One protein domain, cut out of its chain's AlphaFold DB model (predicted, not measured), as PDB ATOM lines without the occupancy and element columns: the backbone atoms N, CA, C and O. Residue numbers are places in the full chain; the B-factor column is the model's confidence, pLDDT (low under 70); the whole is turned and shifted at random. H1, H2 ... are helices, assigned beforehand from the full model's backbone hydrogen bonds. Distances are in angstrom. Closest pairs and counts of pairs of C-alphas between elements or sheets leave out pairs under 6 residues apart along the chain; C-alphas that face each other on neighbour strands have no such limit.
ATOM      1  N   GLU A   8     163.114 195.376 254.813       83.88
ATOM      2  CA  GLU A   8     163.118 196.804 255.121       83.88
ATOM      3  C   GLU A   8     164.440 197.320 255.719       83.88
ATOM      4  O   GLU A   8     164.761 198.498 255.581       83.88
ATOM      5  N   HIS A   9     165.248 196.447 256.332       82.12
ATOM      6  CA  HIS A   9     166.533 196.810 256.940       82.12
ATOM      7  C   HIS A   9     167.748 196.374 256.106       82.12
ATOM      8  O   HIS A   9     168.893 196.573 256.520       82.12
ATOM      9  N   ARG A  10     167.543 195.777 254.923       83.81
ATOM     10  CA  ARG A  10     168.639 195.389 254.022       83.81
ATOM     11  C   ARG A  10     169.092 196.589 253.196       83.81
ATOM     12  O   ARG A  10     168.311 197.163 252.451       83.81
ATOM     13  N   GLN A  11     170.381 196.903 253.266       83.94
ATOM     14  CA  GLN A  11     170.983 197.954 252.447       83.94
ATOM     15  C   GLN A  11     171.445 197.416 251.089       83.94
ATOM     16  O   GLN A  11     172.110 196.373 251.009       83.94
ATOM     17  N   ALA A  12     171.100 198.136 250.019       79.44
ATOM     18  CA  ALA A  12     171.578 197.844 248.672       79.44
ATOM     19  C   ALA A  12     173.106 198.025 248.607       79.44
ATOM     20  O   ALA A  12     173.658 198.945 249.200       79.44
ATOM     21  N   GLY A  13     173.807 197.114 247.925       81.19
ATOM     22  CA  GLY A  13     175.275 197.124 247.846       81.19
ATOM     23  C   GLY A  13     176.003 196.440 249.011       81.19
ATOM     24  O   GLY A  13     177.208 196.218 248.917       81.19
ATOM     25  N   VAL A  14     175.302 196.017 250.074       86.75
ATOM     26  CA  VAL A  14     175.916 195.252 251.174       86.75
ATOM     27  C   VAL A  14     175.855 193.747 250.905       86.75
ATOM     28  O   VAL A  14     174.784 193.126 250.807       86.75
ATOM     29  N   SER A  15     177.035 193.129 250.822       87.88
ATOM     30  CA  SER A  15     177.175 191.694 250.560       87.88
ATOM     31  C   SER A  15     176.491 190.838 251.636       87.88
ATOM     32  O   SER A  15     176.288 191.247 252.784       87.88
ATOM     33  N   HIS A  16     176.111 189.612 251.265       86.25
ATOM     34  CA  HIS A  16     175.517 188.662 252.209       86.25
ATOM     35  C   HIS A  16     176.467 188.342 253.379       86.25
ATOM     36  O   HIS A  16     176.022 188.222 254.519       86.25
ATOM     37  N   THR A  17     177.777 188.271 253.122       88.00
ATOM     38  CA  THR A  17     178.806 188.002 254.137       88.00
ATOM     39  C   THR A  17     178.851 189.079 255.218       88.00
ATOM     40  O   THR A  17     178.842 188.746 256.399       88.00
ATOM     41  N   VAL A  18     178.809 190.361 254.839       88.50
ATOM     42  CA  VAL A  18     178.764 191.474 255.804       88.50
ATOM     43  C   VAL A  18     177.524 191.375 256.688       88.50
ATOM     44  O   VAL A  18     177.623 191.449 257.910       88.50
ATOM     45  N   ARG A  19     176.355 191.122 256.087       88.31
ATOM     46  CA  ARG A  19     175.109 190.922 256.840       88.31
ATOM     47  C   ARG A  19     175.203 189.737 257.797       88.31
ATOM     48  O   ARG A  19     174.706 189.832 258.915       88.31
ATOM     49  N   LYS A  20     175.849 188.639 257.397       88.56
ATOM     50  CA  LYS A  20     176.069 187.477 258.269       88.56
ATOM     51  C   LYS A  20     176.937 187.835 259.479       88.56
ATOM     52  O   LYS A  20     176.574 187.463 260.586       88.56
ATOM     53  N   ILE A  21     178.028 188.572 259.274       88.81
ATOM     54  CA  ILE A  21     178.939 189.002 260.349       88.81
ATOM     55  C   ILE A  21     178.221 189.954 261.309       88.81
ATOM     56  O   ILE A  21     178.197 189.715 262.512       88.81
ATOM     57  N   LEU A  22     177.555 190.985 260.780       87.44
ATOM     58  CA  LEU A  22     176.800 191.929 261.603       87.44
ATOM     59  C   LEU A  22     175.625 191.252 262.322       87.44
ATOM     60  O   LEU A  22     175.302 191.649 263.430       87.44
ATOM     61  N   ALA A  23     175.010 190.207 261.754       87.31
ATOM     62  CA  ALA A  23     173.950 189.443 262.420       87.31
ATOM     63  C   ALA A  23     174.420 188.682 263.669       87.31
ATOM     64  O   ALA A  23     173.567 188.272 264.459       87.31
ATOM     65  N   SER A  24     175.730 188.474 263.839       85.38
ATOM     66  CA  SER A  24     176.311 187.889 265.050       85.38
ATOM     67  C   SER A  24     176.329 188.867 266.228       85.38
ATOM     68  O   SER A  24     176.496 188.429 267.362       85.38
ATOM     69  N   LEU A  25     176.123 190.170 265.990       84.19
ATOM     70  CA  LEU A  25     175.987 191.155 267.061       84.19
ATOM     71  C   LEU A  25     174.699 190.904 267.871       84.19
ATOM     72  O   LEU A  25     173.649 190.630 267.277       84.19
ATOM     73  N   PRO A  26     174.753 191.013 269.212       81.06
ATOM     74  CA  PRO A  26     173.613 190.708 270.078       81.06
ATOM     75  C   PRO A  26     172.485 191.748 269.981       81.06
ATOM     76  O   PRO A  26     171.315 191.384 270.036       81.06
ATOM     77  N   ASP A  27     172.823 193.024 269.785       85.56
ATOM     78  CA  ASP A  27     171.870 194.139 269.739       85.56
ATOM     79  C   ASP A  27     171.253 194.297 268.339       85.56
ATOM     80  O   ASP A  27     171.959 194.416 267.338       85.56
ATOM     81  N   GLU A  28     169.925 194.265 268.245       82.56
ATOM     82  CA  GLU A  28     169.188 194.407 266.986       82.56
ATOM     83  C   GLU A  28     169.084 195.844 266.479       82.56
ATOM     84  O   GLU A  28     169.388 196.096 265.311       82.56
ATOM     85  N   ALA A  29     168.732 196.788 267.350       81.94
ATOM     86  CA  ALA A  29     168.585 198.187 266.973       81.94
ATOM     87  C   ALA A  29     169.924 198.754 266.486       81.94
ATOM     88  O   ALA A  29     170.003 199.400 265.438       81.94
ATOM     89  N   ARG A  30     171.012 198.409 267.187       82.50
ATOM     90  CA  ARG A  30     172.364 198.808 266.792       82.50
ATOM     91  C   ARG A  30     172.773 198.228 265.439       82.50
ATOM     92  O   ARG A  30     173.424 198.924 264.665       82.50
ATOM     93  N   ARG A  31     172.386 196.990 265.104       86.19
ATOM     94  CA  ARG A  31     172.680 196.388 263.787       86.19
ATOM     95  C   ARG A  31     172.052 197.190 262.648       86.19
ATOM     96  O   ARG A  31     172.716 197.434 261.639       86.19
ATOM     97  N   TRP A  32     170.792 197.588 262.805       86.69
ATOM     98  CA  TRP A  32     170.054 198.323 261.776       86.69
ATOM     99  C   TRP A  32     170.564 199.747 261.577       86.69
ATOM    100  O   TRP A  32     170.576 200.232 260.448       86.69
ATOM    101  N   GLU A  33     171.009 200.402 262.648       85.69
ATOM    102  CA  GLU A  33     171.655 201.712 262.556       85.69
ATOM    103  C   GLU A  33     173.040 201.605 261.912       85.69
ATOM    104  O   GLU A  33     173.343 202.333 260.967       85.69
ATOM    105  N   LEU A  34     173.857 200.637 262.340       85.69
ATOM    106  CA  LEU A  34     175.214 200.461 261.825       85.69
ATOM    107  C   LEU A  34     175.237 200.246 260.312       85.69
ATOM    108  O   LEU A  34     176.000 200.911 259.622       85.69
ATOM    109  N   ILE A  35     174.395 199.359 259.771       86.56
ATOM    110  CA  ILE A  35     174.463 199.000 258.345       86.56
ATOM    111  C   ILE A  35     174.212 200.196 257.405       86.56
ATOM    112  O   ILE A  35     174.699 200.175 256.273       86.56
ATOM    113  N   LYS A  36     173.501 201.238 257.863       86.75
ATOM    114  CA  LYS A  36     173.231 202.464 257.090       86.75
ATOM    115  C   LYS A  36     174.486 203.319 256.899       86.75
ATOM    116  O   LYS A  36     174.614 203.988 255.878       86.75
ATOM    117  N   THR A  37     175.417 203.269 257.849       86.50
ATOM    118  CA  THR A  37     176.634 204.085 257.842       86.50
ATOM    119  C   THR A  37     177.818 203.214 257.454       86.50
ATOM    120  O   THR A  37     178.425 202.542 258.288       86.50
ATOM    121  N   ALA A  38     178.140 203.202 256.161       85.44
ATOM    122  CA  ALA A  38     179.298 202.469 255.672       85.44
ATOM    123  C   ALA A  38     180.596 203.094 256.223       85.44
ATOM    124  O   ALA A  38     180.791 204.300 256.064       85.44
ATOM    125  N   PRO A  39     181.487 202.312 256.855       86.94
ATOM    126  CA  PRO A  39     182.762 202.819 257.351       86.94
ATOM    127  C   PRO A  39     183.735 203.125 256.203       86.94
ATOM    128  O   PRO A  39     183.595 202.610 255.089       86.94
ATOM    129  N   LEU A  40     184.737 203.960 256.486       86.50
ATOM    130  CA  LEU A  40     185.831 204.241 255.561       86.50
ATOM    131  C   LEU A  40     186.707 202.990 255.401       86.50
ATOM    132  O   LEU A  40     187.245 202.464 256.373       86.50
ATOM    133  N   ASP A  41     186.866 202.521 254.168       85.31
ATOM    134  CA  ASP A  41     187.860 201.509 253.828       85.31
ATOM    135  C   ASP A  41     189.224 202.193 253.676       85.31
ATOM    136  O   ASP A  41     189.495 202.807 252.645       85.31
ATOM    137  N   GLU A  42     190.081 202.095 254.695       80.06
ATOM    138  CA  GLU A  42     191.408 202.735 254.727       80.06
ATOM    139  C   GLU A  42     192.325 202.307 253.570       80.06
ATOM    140  O   GLU A  42     193.217 203.058 253.180       80.06
ATOM    141  N   ARG A  43     192.084 201.141 252.954       79.88
ATOM    142  CA  ARG A  43     192.875 200.673 251.808       79.88
ATOM    143  C   ARG A  43     192.511 201.399 250.516       79.88
ATOM    144  O   ARG A  43     193.366 201.575 249.654       79.88
ATOM    145  N   THR A  44     191.237 201.747 250.338       84.50
ATOM    146  CA  THR A  44     190.741 202.370 249.098       84.50
ATOM    147  C   THR A  44     190.290 203.817 249.267       84.50
ATOM    148  O   THR A  44     189.978 204.458 248.270       84.50
ATOM    149  N   GLY A  45     190.215 204.326 250.497       85.88
ATOM    150  CA  GLY A  45     189.731 205.670 250.822       85.88
ATOM    151  C   GLY A  45     188.238 205.889 250.550       85.88
ATOM    152  O   GLY A  45     187.792 207.027 250.462       85.88
ATOM    153  N   GLN A  46     187.457 204.818 250.381       88.38
ATOM    154  CA  GLN A  46     186.037 204.886 250.014       88.38
ATOM    155  C   GLN A  46     185.157 204.386 251.157       88.38
ATOM    156  O   GLN A  46     185.495 203.405 251.815       88.38
ATOM    157  N   TYR A  47     183.999 205.016 251.357       88.88
ATOM    158  CA  TYR A  47     183.006 204.564 252.331       88.88
ATOM    159  C   TYR A  47     182.258 203.347 251.793       88.88
ATOM    160  O   TYR A  47     181.417 203.468 250.899       88.88
ATOM    161  N   ARG A  48     182.582 202.158 252.307       89.56
ATOM    162  CA  ARG A  48     181.940 200.909 251.885       89.56
ATOM    163  C   ARG A  48     182.029 199.822 252.946       89.56
ATOM    164  O   ARG A  48     182.979 199.732 253.716       89.56
ATOM    165  N   TRP A  49     181.060 198.917 252.905       90.75
ATOM    166  CA  TRP A  49     181.071 197.721 253.731       90.75
ATOM    167  C   TRP A  49     181.932 196.614 253.119       90.75
ATOM    168  O   TRP A  49     181.566 196.010 252.109       90.75
ATOM    169  N   THR A  50     183.046 196.299 253.777       90.94
ATOM    170  CA  THR A  50     183.848 195.095 253.521       90.94
ATOM    171  C   THR A  50     183.655 194.067 254.644       90.94
ATOM    172  O   THR A  50     183.222 194.437 255.741       90.94
ATOM    173  N   PRO A  51     183.956 192.773 254.414       90.00
ATOM    174  CA  PRO A  51     183.942 191.769 255.479       90.00
ATOM    175  C   PRO A  51     184.812 192.162 256.681       90.00
ATOM    176  O   PRO A  51     184.355 192.044 257.815       90.00
ATOM    177  N   ASP A  52     186.004 192.714 256.443       89.19
ATOM    178  CA  ASP A  52     186.902 193.184 257.506       89.19
ATOM    179  C   ASP A  52     186.345 194.398 258.246       89.19
ATOM    180  O   ASP A  52     186.423 194.465 259.470       89.19
ATOM    181  N   ALA A  53     185.696 195.329 257.543       89.12
ATOM    182  CA  ALA A  53     185.030 196.449 258.196       89.12
ATOM    183  C   ALA A  53     183.875 195.984 259.100       89.12
ATOM    184  O   ALA A  53     183.689 196.511 260.195       89.12
ATOM    185  N   ALA A  54     183.131 194.955 258.680       89.75
ATOM    186  CA  ALA A  54     182.096 194.326 259.501       89.75
ATOM    187  C   ALA A  54     182.677 193.624 260.733       89.75
ATOM    188  O   ALA A  54     182.128 193.756 261.827       89.75
ATOM    189  N   LYS A  55     183.798 192.912 260.566       89.44
ATOM    190  CA  LYS A  55     184.522 192.261 261.665       89.44
ATOM    191  C   LYS A  55     185.029 193.279 262.681       89.44
ATOM    192  O   LYS A  55     184.724 193.139 263.860       89.44
ATOM    193  N   ARG A  56     185.660 194.358 262.216       89.31
ATOM    194  CA  ARG A  56     186.173 195.454 263.049       89.31
ATOM    195  C   ARG A  56     185.087 196.105 263.904       89.31
ATOM    196  O   ARG A  56     185.263 196.264 265.105       89.31
ATOM    197  N   VAL A  57     183.937 196.428 263.308       87.25
ATOM    198  CA  VAL A  57     182.783 196.983 264.043       87.25
ATOM    199  C   VAL A  57     182.231 195.985 265.062       87.25
ATOM    200  O   VAL A  57     181.753 196.382 266.124       87.25
ATOM    201  N   GLY A  58     182.310 194.693 264.748       83.19
ATOM    202  CA  GLY A  58     181.910 193.616 265.643       83.19
ATOM    203  C   GLY A  58     182.924 193.246 266.723       83.19
ATOM    204  O   GLY A  58     182.606 192.389 267.542       83.19
ATOM    205  N   GLY A  59     184.113 193.857 266.737       83.75
ATOM    206  CA  GLY A  59     185.208 193.442 267.620       83.75
ATOM    207  C   GLY A  59     185.743 192.041 267.306       83.75
ATOM    208  O   GLY A  59     186.340 191.404 268.165       83.75
ATOM    209  N   PHE A  60     185.497 191.539 266.095       86.81
ATOM    210  CA  PHE A  60     186.029 190.269 265.618       86.81
ATOM    211  C   PHE A  60     187.390 190.483 264.958       86.81
ATOM    212  O   PHE A  60     187.626 191.511 264.319       86.81
ATOM    213  N   GLN A  61     188.246 189.465 265.032       84.56
ATOM    214  CA  GLN A  61     189.522 189.449 264.329       84.56
ATOM    215  C   GLN A  61     189.314 189.568 262.812       84.56
ATOM    216  O   GLN A  61     188.518 188.834 262.212       84.56
ATOM    217  N   VAL A  62     190.019 190.525 262.208       90.75
ATOM    218  CA  VAL A  62     189.995 190.800 260.765       90.75
ATOM    219  C   VAL A  62     190.854 189.794 259.999       90.75
ATOM    220  O   VAL A  62     191.840 189.290 260.527       90.75
ATOM    221  N   ASP A  63     190.494 189.517 258.745       87.94
ATOM    222  CA  ASP A  63     191.293 188.660 257.858       87.94
ATOM    223  C   ASP A  63     192.523 189.407 257.326       87.94
ATOM    224  O   ASP A  63     193.583 188.815 257.144       87.94
ATOM    225  N   HIS A  64     192.390 190.721 257.102       88.62
ATOM    226  CA  HIS A  64     193.474 191.577 256.616       88.62
ATOM    227  C   HIS A  64     193.759 192.721 257.604       88.62
ATOM    228  O   HIS A  64     193.179 193.806 257.482       88.62
ATOM    229  N   PRO A  65     194.664 192.506 258.578       89.69
ATOM    230  CA  PRO A  65     195.126 193.543 259.498       89.69
ATOM    231  C   PRO A  65     195.777 194.714 258.759       89.69
ATOM    232  O   PRO A  65     196.729 194.528 257.994       89.69
TER     233      PRO A  65
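This is residues 8 to 65 of the 219 residues of an uncharacterized protein of Streptosporangium saharense (UniProt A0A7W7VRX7). Little regular structure is here: H2, the longest of three short helices, stands near H1 at a steep tilt, while H1 and H3 lie side by side. Between H2 and H3 a long loop, residues 37 to 50, folds back on itself, residues 40 to 41 pairing antiparallel with 46 to 47. The 58 printed residues are all helix in class, in order H1, H2, H3 with no named strand; named elements hold only 23. The whole is compact, radius of gyration of the C-alphas 10.7 A, spanning 29 by 23 by 17 A.

Find C-alpha 28 at (169.188, 194.407, 266.986); from there H2, residues 28 to 36, runs 13.4 A to C-alpha 36 at (173.231, 202.464, 257.090). Look before it for H1, residues 16 to 22, 10.0 A long, and after it for H3, residues 51 to 57, 10.1 A.

H2 is close to but not clearly touching H1, opposite ways at a steep tilt of 51 degrees; their closest C-alphas, Leu 22 and Arg 31, are 6.5 A apart. H1 touches H3, the same way at a shallow tilt of 16 degrees, closest at the C-alphas of Val 18 and Pro 51, 5.2 A. H2 and H3 are apart. Every O i to N i+4 pair is within hydrogen-bond range in H1 and H3, and 4 of 5 in H2.

The C-alphas of Glu 8 and Pro 65, the two farthest apart, are 32.5 A apart. The printed part has no cut; the link H1 to H2 is tight, H2 to H3 long. No printed residue is under pLDDT 70.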